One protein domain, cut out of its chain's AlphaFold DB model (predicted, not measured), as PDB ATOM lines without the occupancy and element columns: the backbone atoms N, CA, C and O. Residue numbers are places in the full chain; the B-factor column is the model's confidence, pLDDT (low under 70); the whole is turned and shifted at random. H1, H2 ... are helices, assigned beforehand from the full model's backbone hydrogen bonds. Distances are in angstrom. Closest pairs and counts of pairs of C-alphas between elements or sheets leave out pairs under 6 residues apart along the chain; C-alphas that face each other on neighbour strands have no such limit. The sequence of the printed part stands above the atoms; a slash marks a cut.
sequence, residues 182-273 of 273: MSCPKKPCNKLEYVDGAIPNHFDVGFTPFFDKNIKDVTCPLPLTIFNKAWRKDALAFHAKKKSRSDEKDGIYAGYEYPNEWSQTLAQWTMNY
ATOM      1  N   MET A 182     480.069 500.145 455.622       58.47
ATOM      2  CA  MET A 182     479.466 501.350 456.191       58.47
ATOM      3  C   MET A 182     479.489 502.463 455.140       58.47
ATOM      4  O   MET A 182     480.531 502.687 454.521       58.47
ATOM      5  N   SER A 183     478.390 503.207 454.964       58.03
ATOM      6  CA  SER A 183     478.438 504.451 454.184       58.03
ATOM      7  C   SER A 183     479.498 505.369 454.776       58.03
ATOM      8  O   SER A 183     479.396 505.767 455.941       58.03
ATOM      9  N   CYS A 184     480.483 505.768 453.975       55.34
ATOM     10  CA  CYS A 184     481.312 506.902 454.346       55.34
ATOM     11  C   CYS A 184     480.431 508.161 454.445       55.34
ATOM     12  O   CYS A 184     479.550 508.367 453.602       55.34
ATOM     13  N   PRO A 185     480.649 509.024 455.456       52.69
ATOM     14  CA  PRO A 185     479.957 510.303 455.527       52.69
ATOM     15  C   PRO A 185     480.235 511.073 454.237       52.69
ATOM     16  O   PRO A 185     481.388 511.145 453.810       52.69
ATOM     17  N   LYS A 186     479.171 511.619 453.631       55.16
ATOM     18  CA  LYS A 186     479.182 512.404 452.386       55.16
ATOM     19  C   LYS A 186     480.087 513.631 452.530       55.16
ATOM     20  O   LYS A 186     479.619 514.745 452.739       55.16
ATOM     21  N   LYS A 187     481.399 513.437 452.463       53.50
ATOM     22  CA  LYS A 187     482.337 514.518 452.194       53.50
ATOM     23  C   LYS A 187     482.104 514.909 450.733       53.50
ATOM     24  O   LYS A 187     481.977 514.005 449.907       53.50
ATOM     25  N   PRO A 188     482.011 516.204 450.399       47.97
ATOM     26  CA  PRO A 188     481.948 516.618 449.007       47.97
ATOM     27  C   PRO A 188     483.265 516.206 448.340       47.97
ATOM     28  O   PRO A 188     484.297 516.847 448.524       47.97
ATOM     29  N   CYS A 189     483.241 515.078 447.637       53.50
ATOM     30  CA  CYS A 189     484.304 514.686 446.731       53.50
ATOM     31  C   CYS A 189     484.238 515.649 445.542       53.50
ATOM     32  O   CYS A 189     483.154 515.931 445.023       53.50
ATOM     33  N   ASN A 190     485.380 516.217 445.159       61.28
ATOM     34  CA  ASN A 190     485.473 517.039 443.957       61.28
ATOM     35  C   ASN A 190     484.918 516.228 442.778       61.28
ATOM     36  O   ASN A 190     485.225 515.044 442.668       61.28
ATOM     37  N   LYS A 191     484.090 516.847 441.929       66.81
ATOM     38  CA  LYS A 191     483.469 516.181 440.777       66.81
ATOM     39  C   LYS A 191     484.547 515.451 439.968       66.81
ATOM     40  O   LYS A 191     485.420 516.099 439.398       66.81
ATOM     41  N   LEU A 192     484.499 514.121 439.960       71.50
ATOM     42  CA  LEU A 192     485.454 513.298 439.228       71.50
ATOM     43  C   LEU A 192     485.136 513.373 437.733       71.50
ATOM     44  O   LEU A 192     483.991 513.179 437.318       71.50
ATOM     45  N   GLU A 193     486.146 513.689 436.929       74.00
ATOM     46  CA  GLU A 193     486.057 513.655 435.471       74.00
ATOM     47  C   GLU A 193     486.539 512.289 434.982       74.00
ATOM     48  O   GLU A 193     487.704 511.923 435.143       74.00
ATOM     49  N   TYR A 194     485.621 511.512 434.412       72.56
ATOM     50  CA  TYR A 194     485.930 510.227 433.796       72.56
ATOM     51  C   TYR A 194     486.408 510.454 432.363       72.56
ATOM     52  O   TYR A 194     485.733 511.127 431.584       72.56
ATOM     53  N   VAL A 195     487.560 509.881 432.006       78.50
ATOM     54  CA  VAL A 195     488.030 509.864 430.616       78.50
ATOM     55  C   VAL A 195     487.188 508.849 429.849       78.50
ATOM     56  O   VAL A 195     487.380 507.638 429.976       78.50
ATOM     57  N   ASP A 196     486.229 509.351 429.078       56.88
ATOM     58  CA  ASP A 196     485.405 508.532 428.196       56.88
ATOM     59  C   ASP A 196     486.288 507.897 427.104       56.88
ATOM     60  O   ASP A 196     487.061 508.588 426.438       56.88
ATOM     61  N   GLY A 197     486.233 506.569 426.962       63.69
ATOM     62  CA  GLY A 197     487.005 505.813 425.963       63.69
ATOM     63  C   GLY A 197     487.982 504.760 426.503       63.69
ATOM     64  O   GLY A 197     488.385 503.876 425.750       63.69
ATOM     65  N   ALA A 198     488.316 504.770 427.797       60.00
ATOM     66  CA  ALA A 198     489.054 503.681 428.443       60.00
ATOM     67  C   ALA A 198     488.080 502.729 429.154       60.00
ATOM     68  O   ALA A 198     488.044 502.664 430.379       60.00
ATOM     69  N   ILE A 199     487.249 502.009 428.395       57.19
ATOM     70  CA  ILE A 199     486.392 500.954 428.954       57.19
ATOM     71  C   ILE A 199     487.202 499.655 428.926       57.19
ATOM     72  O   ILE A 199     487.530 499.178 427.835       57.19
ATOM     73  N   PRO A 200     487.544 499.049 430.077       59.75
ATOM     74  CA  PRO A 200     488.198 497.751 430.072       59.75
ATOM     75  C   PRO A 200     487.302 496.735 429.359       59.75
ATOM     76  O   PRO A 200     486.160 496.503 429.758       59.75
ATOM     77  N   ASN A 201     487.841 496.119 428.307       60.69
ATOM     78  CA  ASN A 201     487.143 495.210 427.388       60.69
ATOM     79  C   ASN A 201     486.728 493.861 428.024       60.69
ATOM     80  O   ASN A 201     486.553 492.868 427.330       60.69
ATOM     81  N   HIS A 202     486.642 493.778 429.354       60.53
ATOM     82  CA  HIS A 202     486.328 492.538 430.069       60.53
ATOM     83  C   HIS A 202     485.096 492.647 430.984       60.53
ATOM     84  O   HIS A 202     484.719 491.673 431.645       60.53
ATOM     85  N   PHE A 203     484.434 493.806 431.039       61.53
ATOM     86  CA  PHE A 203     483.273 493.996 431.905       61.53
ATOM     87  C   PHE A 203     481.958 493.602 431.219       61.53
ATOM     88  O   PHE A 203     481.114 494.442 430.938       61.53
ATOM     89  N   ASP A 204     481.743 492.297 431.039       67.44
ATOM     90  CA  ASP A 204     480.457 491.761 430.547       67.44
ATOM     91  C   ASP A 204     479.285 491.979 431.529       67.44
ATOM     92  O   ASP A 204     478.132 491.705 431.203       67.44
ATOM     93  N   VAL A 205     479.565 492.380 432.775       78.75
ATOM     94  CA  VAL A 205     478.578 492.455 433.861       78.75
ATOM     95  C   VAL A 205     478.810 493.731 434.665       78.75
ATOM     96  O   VAL A 205     479.896 493.925 435.216       78.75
ATOM     97  N   GLY A 206     477.798 494.597 434.729       87.31
ATOM     98  CA  GLY A 206     477.838 495.827 435.522       87.31
ATOM     99  C   GLY A 206     477.814 495.582 437.036       87.31
ATOM    100  O   GLY A 206     477.780 494.443 437.504       87.31
ATOM    101  N   PHE A 207     477.815 496.672 437.803       89.00
ATOM    102  CA  PHE A 207     477.681 496.653 439.261       89.00
ATOM    103  C   PHE A 207     476.234 496.903 439.701       89.00
ATOM    104  O   PHE A 207     475.414 497.406 438.931       89.00
ATOM    105  N   THR A 208     475.910 496.556 440.950       90.12
ATOM    106  CA  THR A 208     474.630 496.960 441.549       90.12
ATOM    107  C   THR A 208     474.610 498.478 441.780       90.12
ATOM    108  O   THR A 208     475.681 499.085 441.894       90.12
ATOM    109  N   PRO A 209     473.430 499.122 441.865       89.94
ATOM    110  CA  PRO A 209     473.339 500.578 441.990       89.94
ATOM    111  C   PRO A 209     474.140 501.181 443.150       89.94
ATOM    112  O   PRO A 209     474.651 502.289 443.008       89.94
ATOM    113  N   PHE A 210     474.279 500.484 444.282       88.56
ATOM    114  CA  PHE A 210     475.115 500.932 445.395       88.56
ATOM    115  C   PHE A 210     476.593 501.011 445.006       88.56
ATOM    116  O   PHE A 210     477.228 502.048 445.183       88.56
ATOM    117  N   PHE A 211     477.155 499.936 444.454       89.12
ATOM    118  CA  PHE A 211     478.570 499.915 444.081       89.12
ATOM    119  C   PHE A 211     478.866 500.817 442.889       89.12
ATOM    120  O   PHE A 211     479.899 501.473 442.877       89.12
ATOM    121  N   ASP A 212     477.941 500.925 441.939       88.62
ATOM    122  CA  ASP A 212     478.081 501.828 440.798       88.62
ATOM    123  C   ASP A 212     478.208 503.295 441.249       88.62
ATOM    124  O   ASP A 212     479.110 503.999 440.804       88.62
ATOM    125  N   LYS A 213     477.385 503.739 442.210       87.44
ATOM    126  CA  LYS A 213     477.519 505.075 442.824       87.44
ATOM    127  C   LYS A 213     478.849 505.233 443.555       87.44
ATOM    128  O   LYS A 213     479.529 506.233 443.370       87.44
ATOM    129  N   ASN A 214     479.250 504.234 444.342       86.94
ATOM    130  CA  ASN A 214     480.498 504.315 445.099       86.94
ATOM    131  C   ASN A 214     481.748 504.333 444.207       86.94
ATOM    132  O   ASN A 214     482.729 504.980 444.557       86.94
ATOM    133  N   ILE A 215     481.712 503.667 443.050       87.06
ATOM    134  CA  ILE A 215     482.775 503.720 442.036       87.06
ATOM    135  C   ILE A 215     482.782 505.082 441.324       87.06
ATOM    136  O   ILE A 215     483.854 505.620 441.048       87.06
ATOM    137  N   LYS A 216     481.595 505.644 441.047       84.31
ATOM    138  CA  LYS A 216     481.409 506.949 440.386       84.31
ATOM    139  C   LYS A 216     481.779 508.154 441.253       84.31
ATOM    140  O   LYS A 216     482.225 509.175 440.742       84.31
ATOM    141  N   ASP A 217     481.587 508.039 442.559       83.94
ATOM    142  CA  ASP A 217     481.861 509.129 443.496       83.94
ATOM    143  C   ASP A 217     483.158 508.885 444.296       83.94
ATOM    144  O   ASP A 217     483.615 509.768 445.026       83.94
ATOM    145  N   VAL A 218     483.762 507.692 444.160       82.56
ATOM    146  CA  VAL A 218     484.933 507.201 444.918       82.56
ATOM    147  C   VAL A 218     484.740 507.441 446.421       82.56
ATOM    148  O   VAL A 218     485.603 507.943 447.141       82.56
ATOM    149  N   THR A 219     483.538 507.125 446.904       78.38
ATOM    150  CA  THR A 219     483.070 507.510 448.243       78.38
ATOM    151  C   THR A 219     483.544 506.585 449.349       78.38
ATOM    152  O   THR A 219     483.542 507.000 450.503       78.38
ATOM    153  N   CYS A 220     483.972 505.363 449.038       77.75
ATOM    154  CA  CYS A 220     484.422 504.397 450.034       77.75
ATOM    155  C   CYS A 220     485.488 503.445 449.472       77.75
ATOM    156  O   CYS A 220     485.537 503.223 448.260       77.75
ATOM    157  N   PRO A 221     486.309 502.824 450.340       84.88
ATOM    158  CA  PRO A 221     487.093 501.656 449.961       84.88
ATOM    159  C   PRO A 221     486.176 500.577 449.376       84.88
ATOM    160  O   PRO A 221     485.153 500.234 449.973       84.88
ATOM    161  N   LEU A 222     486.520 500.079 448.190       87.75
ATOM    162  CA  LEU A 222     485.748 499.056 447.493       87.75
ATOM    163  C   LEU A 222     486.341 497.677 447.787       87.75
ATOM    164  O   LEU A 222     487.546 497.505 447.585       87.75
ATOM    165  N   PRO A 223     485.527 496.697 448.215       88.56
ATOM    166  CA  PRO A 223     486.034 495.365 448.471       88.56
ATOM    167  C   PRO A 223     486.511 494.702 447.180       88.56
ATOM    168  O   PRO A 223     485.810 494.750 446.172       88.56
ATOM    169  N   LEU A 224     487.654 494.021 447.187       88.62
ATOM    170  CA  LEU A 224     488.189 493.387 445.973       88.62
ATOM    171  C   LEU A 224     487.268 492.270 445.449       88.62
ATOM    172  O   LEU A 224     487.212 491.991 444.251       88.62
ATOM    173  N   THR A 225     486.515 491.630 446.344       90.31
ATOM    174  CA  THR A 225     485.598 490.535 446.002       90.31
ATOM    175  C   THR A 225     484.480 490.952 445.056       90.31
ATOM    176  O   THR A 225     483.986 490.105 444.308       90.31
ATOM    177  N   ILE A 226     484.117 492.240 445.015       90.25
ATOM    178  CA  ILE A 226     483.036 492.718 444.146       90.25
ATOM    179  C   ILE A 226     483.418 492.696 442.663       90.25
ATOM    180  O   ILE A 226     482.540 492.735 441.806       90.25
ATOM    181  N   PHE A 227     484.713 492.630 442.334       88.12
ATOM    182  CA  PHE A 227     485.182 492.574 440.946       88.12
ATOM    183  C   PHE A 227     485.025 491.177 440.329       88.12
ATOM    184  O   PHE A 227     484.979 491.037 439.099       88.12
ATOM    185  N   ASN A 228     484.835 490.149 441.161       89.00
ATOM    186  CA  ASN A 228     484.649 488.779 440.712       89.00
ATOM    187  C   ASN A 228     483.440 488.652 439.763       89.00
ATOM    188  O   ASN A 228     482.319 489.054 440.079       89.00
ATOM    189  N   LYS A 229     483.657 488.066 438.578       88.44
ATOM    190  CA  LYS A 229     482.623 487.958 437.532       88.44
ATOM    191  C   LYS A 229     481.421 487.110 437.958       88.44
ATOM    192  O   LYS A 229     480.302 487.446 437.580       88.44
ATOM    193  N   ALA A 230     481.632 486.021 438.700       89.44
ATOM    194  CA  ALA A 230     480.538 485.172 439.175       89.44
ATOM    195  C   ALA A 230     479.706 485.918 440.221       89.44
ATOM    196  O   ALA A 230     478.497 486.061 440.054       89.44
ATOM    197  N   TRP A 231     480.381 486.521 441.202       91.31
ATOM    198  CA  TRP A 231     479.718 487.314 442.230       91.31
ATOM    199  C   TRP A 231     478.898 488.468 441.641       91.31
ATOM    200  O   TRP A 231     477.743 488.642 442.015       91.31
ATOM    201  N   ARG A 232     479.430 489.220 440.662       91.25
ATOM    202  CA  ARG A 232     478.683 490.312 440.009       91.25
ATOM    203  C   ARG A 232     477.398 489.835 439.345       91.25
ATOM    204  O   ARG A 232     476.376 490.510 439.445       91.25
ATOM    205  N   LYS A 233     477.437 488.681 438.669       91.75
ATOM    206  CA  LYS A 233     476.245 488.099 438.031       91.75
ATOM    207  C   LYS A 233     475.185 487.765 439.068       91.75
ATOM    208  O   LYS A 233     474.027 488.137 438.886       91.75
ATOM    209  N   ASP A 234     475.590 487.121 440.156       92.38
ATOM    210  CA  ASP A 234     474.679 486.724 441.226       92.38
ATOM    211  C   ASP A 234     474.123 487.941 441.972       92.38
ATOM    212  O   ASP A 234     472.917 488.019 442.217       92.38
ATOM    213  N   ALA A 235     474.964 488.942 442.234       91.69
ATOM    214  CA  ALA A 235     474.566 490.198 442.853       91.69
ATOM    215  C   ALA A 235     473.552 490.964 441.997       91.69
ATOM    216  O   ALA A 235     472.520 491.420 442.504       91.69
ATOM    217  N   LEU A 236     473.794 491.058 440.688       90.12
ATOM    218  CA  LEU A 236     472.884 491.714 439.755       90.12
ATOM    219  C   LEU A 236     471.567 490.939 439.615       90.12
ATOM    220  O   LEU A 236     470.492 491.541 439.636       90.12
ATOM    221  N   ALA A 237     471.624 489.607 439.552       91.19
ATOM    222  CA  ALA A 237     470.438 488.755 439.529       91.19
ATOM    223  C   ALA A 237     469.617 488.877 440.824       91.19
ATOM    224  O   ALA A 237     468.386 488.927 440.778       91.19
ATOM    225  N   PHE A 238     470.271 488.959 441.984       90.88
ATOM    226  CA  PHE A 238     469.623 489.178 443.276       90.88
ATOM    227  C   PHE A 238     468.943 490.549 443.341       90.88
ATOM    228  O   PHE A 238     467.791 490.652 443.771       90.88
ATOM    229  N   HIS A 239     469.611 491.594 442.849       88.12
ATOM    230  CA  HIS A 239     469.036 492.931 442.757       88.12
ATOM    231  C   HIS A 239     467.821 492.965 441.812       88.12
ATOM    232  O   HIS A 239     466.759 493.466 442.184       88.12
ATOM    233  N   ALA A 240     467.918 492.332 440.638       87.50
ATOM    234  CA  ALA A 240     466.822 492.232 439.672       87.50
ATOM    235  C   ALA A 240     465.594 491.481 440.224       87.50
ATOM    236  O   ALA A 240     464.456 491.799 439.869       87.50
ATOM    237  N   LYS A 241     465.799 490.510 441.125       86.25
ATOM    238  CA  LYS A 241     464.716 489.822 441.849       86.25
ATOM    239  C   LYS A 241     464.067 490.709 442.920       86.25
ATOM    240  O   LYS A 241     462.883 490.542 443.198       86.25
ATOM    241  N   LYS A 242     464.804 491.664 443.504       78.75
ATOM    242  CA  LYS A 242     464.355 492.511 444.628       78.75
ATOM    243  C   LYS A 242     463.592 493.786 444.247       78.75
ATOM    244  O   LYS A 242     463.159 494.433 445.192       78.75
ATOM    245  N   LYS A 243     463.411 494.101 442.949       60.72
ATOM    246  CA  LYS A 243     462.595 495.137 442.231       60.72
ATOM    247  C   LYS A 243     462.043 496.400 442.942       60.72
ATOM    248  O   LYS A 243     461.877 497.407 442.269       60.72
ATOM    249  N   SER A 244     461.754 496.395 444.239       61.69
ATOM    250  CA  SER A 244     461.327 497.544 445.050       61.69
ATOM    251  C   SER A 244     462.275 497.908 446.202       61.69
ATOM    252  O   SER A 244     462.133 498.987 446.773       61.69
ATOM    253  N   ARG A 245     463.238 497.047 446.572       67.94
ATOM    254  CA  ARG A 245     464.221 497.351 447.625       67.94
ATOM    255  C   ARG A 245     465.547 497.802 447.023       67.94
ATOM    256  O   ARG A 245     466.180 497.037 446.299       67.94
ATOM    257  N   SER A 246     465.965 499.013 447.393       73.69
ATOM    258  CA  SER A 246     467.343 499.477 447.217       73.69
ATOM    259  C   SER A 246     468.316 498.454 447.819       73.69
ATOM    260  O   SER A 246     467.993 497.782 448.801       73.69
ATOM    261  N   ASP A 247     469.505 498.326 447.237       80.19
ATOM    262  CA  ASP A 247     470.625 497.553 447.788       80.19
ATOM    263  C   ASP A 247     471.346 498.290 448.929       80.19
ATOM    264  O   ASP A 247     472.409 497.869 449.376       80.19
ATOM    265  N   GLU A 248     470.726 499.351 449.437       85.94
ATOM    266  CA  GLU A 248     471.188 500.195 450.527       85.94
ATOM    267  C   GLU A 248     470.112 500.257 451.618       85.94
ATOM    268  O   GLU A 248     468.935 500.517 451.338       85.94
ATOM    269  N   LYS A 249     470.519 500.032 452.866       83.69
ATOM    270  CA  LYS A 249     469.701 500.215 454.065       83.69
ATOM    271  C   LYS A 249     470.496 501.073 455.046       83.69
ATOM    272  O   LYS A 249     471.567 500.666 455.471       83.69
ATOM    273  N   ASP A 250     469.983 502.251 455.394       80.94
ATOM    274  CA  ASP A 250     470.632 503.178 456.337       80.94
ATOM    275  C   ASP A 250     472.072 503.576 455.933       80.94
ATOM    276  O   ASP A 250     472.937 503.763 456.785       80.94
ATOM    277  N   GLY A 251     472.353 503.676 454.626       79.31
ATOM    278  CA  GLY A 251     473.708 503.924 454.109       79.31
ATOM    279  C   GLY A 251     474.593 502.676 454.031       79.31
ATOM    280  O   GLY A 251     475.666 502.695 453.435       79.31
ATOM    281  N   ILE A 252     474.149 501.559 454.595       83.94
ATOM    282  CA  ILE A 252     474.903 500.313 454.627       83.94
ATOM    283  C   ILE A 252     474.472 499.444 453.450       83.94
ATOM    284  O   ILE A 252     473.283 499.345 453.123       83.94
ATOM    285  N   TYR A 253     475.444 498.793 452.817       87.31
ATOM    286  CA  TYR A 253     475.152 497.822 451.773       87.31
ATOM    287  C   TYR A 253     474.277 496.678 452.318       87.31
ATOM    288  O   TYR A 253     474.641 495.988 453.265       87.31
ATOM    289  N   ALA A 254     473.117 496.472 451.697       88.06
ATOM    290  CA  ALA A 254     472.117 495.457 452.043       88.06
ATOM    291  C   ALA A 254     471.705 494.616 450.814       88.06
ATOM    292  O   ALA A 254     470.571 494.116 450.700       88.06
ATOM    293  N   GLY A 255     472.615 494.535 449.840       89.38
ATOM    294  CA  GLY A 255     472.479 493.749 448.622       89.38
ATOM    295  C   GLY A 255     472.844 492.278 448.820       89.38
ATOM    296  O   GLY A 255     472.599 491.694 449.872       89.38
ATOM    297  N   TYR A 256     473.368 491.662 447.765       91.25
ATOM    298  CA  TYR A 256     473.880 490.295 447.802       91.25
ATOM    299  C   TYR A 256     475.217 490.252 448.542       91.25
ATOM    300  O   TYR A 256     476.104 491.046 448.230       91.25
ATOM    301  N   GLU A 257     475.355 489.348 449.506       90.44
ATOM    302  CA  GLU A 257     476.541 489.256 450.357       90.44
ATOM    303  C   GLU A 257     477.794 488.961 449.528       90.44
ATOM    304  O   GLU A 257     477.788 488.114 448.631       90.44
ATOM    305  N   TYR A 258     478.874 489.688 449.803       90.06
ATOM    306  CA  TYR A 258     480.176 489.422 449.205       90.06
ATOM    307  C   TYR A 258     481.039 488.568 450.136       90.06
ATOM    308  O   TYR A 258     480.955 488.717 451.356       90.06
ATOM    309  N   PRO A 259     481.876 487.667 449.585       88.38
ATOM    310  CA  PRO A 259     482.792 486.872 450.391       88.38
ATOM    311  C   PRO A 259     483.733 487.750 451.219       88.38
ATOM    312  O   PRO A 259     484.115 488.845 450.800       88.38
ATOM    313  N   ASN A 260     484.157 487.234 452.372       88.50
ATOM    314  CA  ASN A 260     485.173 487.885 453.188       88.50
ATOM    315  C   ASN A 260     486.517 487.920 452.444       88.50
ATOM    316  O   ASN A 260     487.007 486.891 451.969       88.50
ATOM    317  N   GLU A 261     487.150 489.087 452.406       87.81
ATOM    318  CA  GLU A 261     488.393 489.299 451.665       87.81
ATOM    319  C   GLU A 261     489.538 488.429 452.180       87.81
ATOM    320  O   GLU A 261     490.280 487.854 451.387       87.81
ATOM    321  N   TRP A 262     489.614 488.259 453.500       86.06
ATOM    322  CA  TRP A 262     490.653 487.480 454.180       86.06
ATOM    323  C   TRP A 262     490.510 485.967 453.994       86.06
ATOM    324  O   TRP A 262     491.411 485.216 454.353       86.06
ATOM    325  N   SER A 263     489.378 485.515 453.449       86.62
ATOM    326  CA  SER A 263     489.139 484.104 453.128       86.62
ATOM    327  C   SER A 263     489.433 483.753 451.667       86.62
ATOM    328  O   SER A 263     489.286 482.596 451.278       86.62
ATOM    329  N   GLN A 264     489.844 484.729 450.847       86.38
ATOM    330  CA  GLN A 264     490.168 484.485 449.444       86.38
ATOM    331  C   GLN A 264     491.492 483.738 449.282       86.38
ATOM    332  O   GLN A 264     492.488 484.016 449.948       86.38
ATOM    333  N   THR A 265     491.513 482.821 448.319       89.31
ATOM    334  CA  THR A 265     492.746 482.167 447.868       89.31
ATOM    335  C   THR A 265     493.560 483.094 446.959       89.31
ATOM    336  O   THR A 265     493.007 483.972 446.296       89.31
ATOM    337  N   LEU A 266     494.873 482.852 446.852       89.50
ATOM    338  CA  LEU A 266     495.752 483.607 445.946       89.50
ATOM    339  C   LEU A 266     495.246 483.589 444.493       89.50
ATOM    340  O   LEU A 266     495.253 484.618 443.829       89.50
ATOM    341  N   ALA A 267     494.759 482.438 444.017       88.62
ATOM    342  CA  ALA A 267     494.236 482.301 442.659       88.62
ATOM    343  C   ALA A 267     493.011 483.200 442.412       88.62
ATOM    344  O   ALA A 267     492.920 483.860 441.378       88.62
ATOM    345  N   GLN A 268     492.082 483.267 443.371       86.62
ATOM    346  CA  GLN A 268     490.915 484.154 443.281       86.62
ATOM    347  C   GLN A 268     491.325 485.624 443.299       86.62
ATOM    348  O   GLN A 268     490.779 486.415 442.537       86.62
ATOM    349  N   TRP A 269     492.319 485.967 444.118       86.88
ATOM    350  CA  TRP A 269     492.869 487.313 444.184       86.88
ATOM    351  C   TRP A 269     493.445 487.752 442.832       86.88
ATOM    352  O   TRP A 269     493.062 488.797 442.314       86.88
ATOM    353  N   THR A 270     494.266 486.904 442.202       86.00
ATOM    354  CA  THR A 270     494.852 487.184 440.881       86.00
ATOM    355  C   THR A 270     493.837 487.233 439.740       86.00
ATOM    356  O   THR A 270     494.143 487.800 438.704       86.00
ATOM    357  N   MET A 271     492.647 486.645 439.896       83.38
ATOM    358  CA  MET A 271     491.586 486.722 438.879       83.38
ATOM    359  C   MET A 271     490.748 488.002 438.968       83.38
ATOM    360  O   MET A 271     489.995 488.295 438.040       83.38
ATOM    361  N   ASN A 272     490.820 488.729 440.086       81.81
ATOM    362  CA  ASN A 272     490.058 489.959 440.299       81.81
ATOM    363  C   ASN A 272     490.853 491.230 439.918       81.81
ATOM    364  O   ASN A 272     490.271 492.313 439.960       81.81
ATOM    365  N   TYR A 273     492.143 491.095 439.574       68.31
ATOM    366  CA  TYR A 273     493.058 492.159 439.127       68.31
ATOM    367  C   TYR A 273     493.316 492.048 437.621       68.31
ATOM    368  O   TYR A 273     493.238 493.089 436.933       68.31
TER     369      TYR A 273
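Overview. This is residues 182 to 273 of the 273 residues of an uncharacterized protein of Puccinia coronata f. sp. avenae (UniProt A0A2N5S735). With little regular structure, this is a loop-rich body: a wide arc, residues 182 to 208, leads into four helices that do not clearly touch, and another long loop, residues 242 to 265, joins H3 to H4. Residues 195 to 201 stick out. The 92 printed residues include H1, H2, H3 and H4 in that order and no named strand; the class is all helix, with 32 residues in named elements. It is compact, radius of gyration of the C-alphas 14.1 A, spanning 37 by 33 by 26 A.

Arrangement. H1, residues 209 to 217, is only just apart from H2, residues 224 to 227, at 8.5 A. H2 is close to but not clearly touching H3, residues 229 to 241; their closest C-alphas, Ile 226 and Arg 232, are 6.5 A apart. Every O i to N i+4 pair is within hydrogen-bond range in H1, H3 and H4, residues 266 to 271.

Along the chain. H1 begins at C-alpha 209 (473.339, 500.578, 441.990); H3, 18.5 A long from first to last C-alpha, ends at C-alpha 241 (464.716, 489.822, 441.849).

Size, cuts and confidence. The printed part has no cut. Confidence is under 70 in 23 residues.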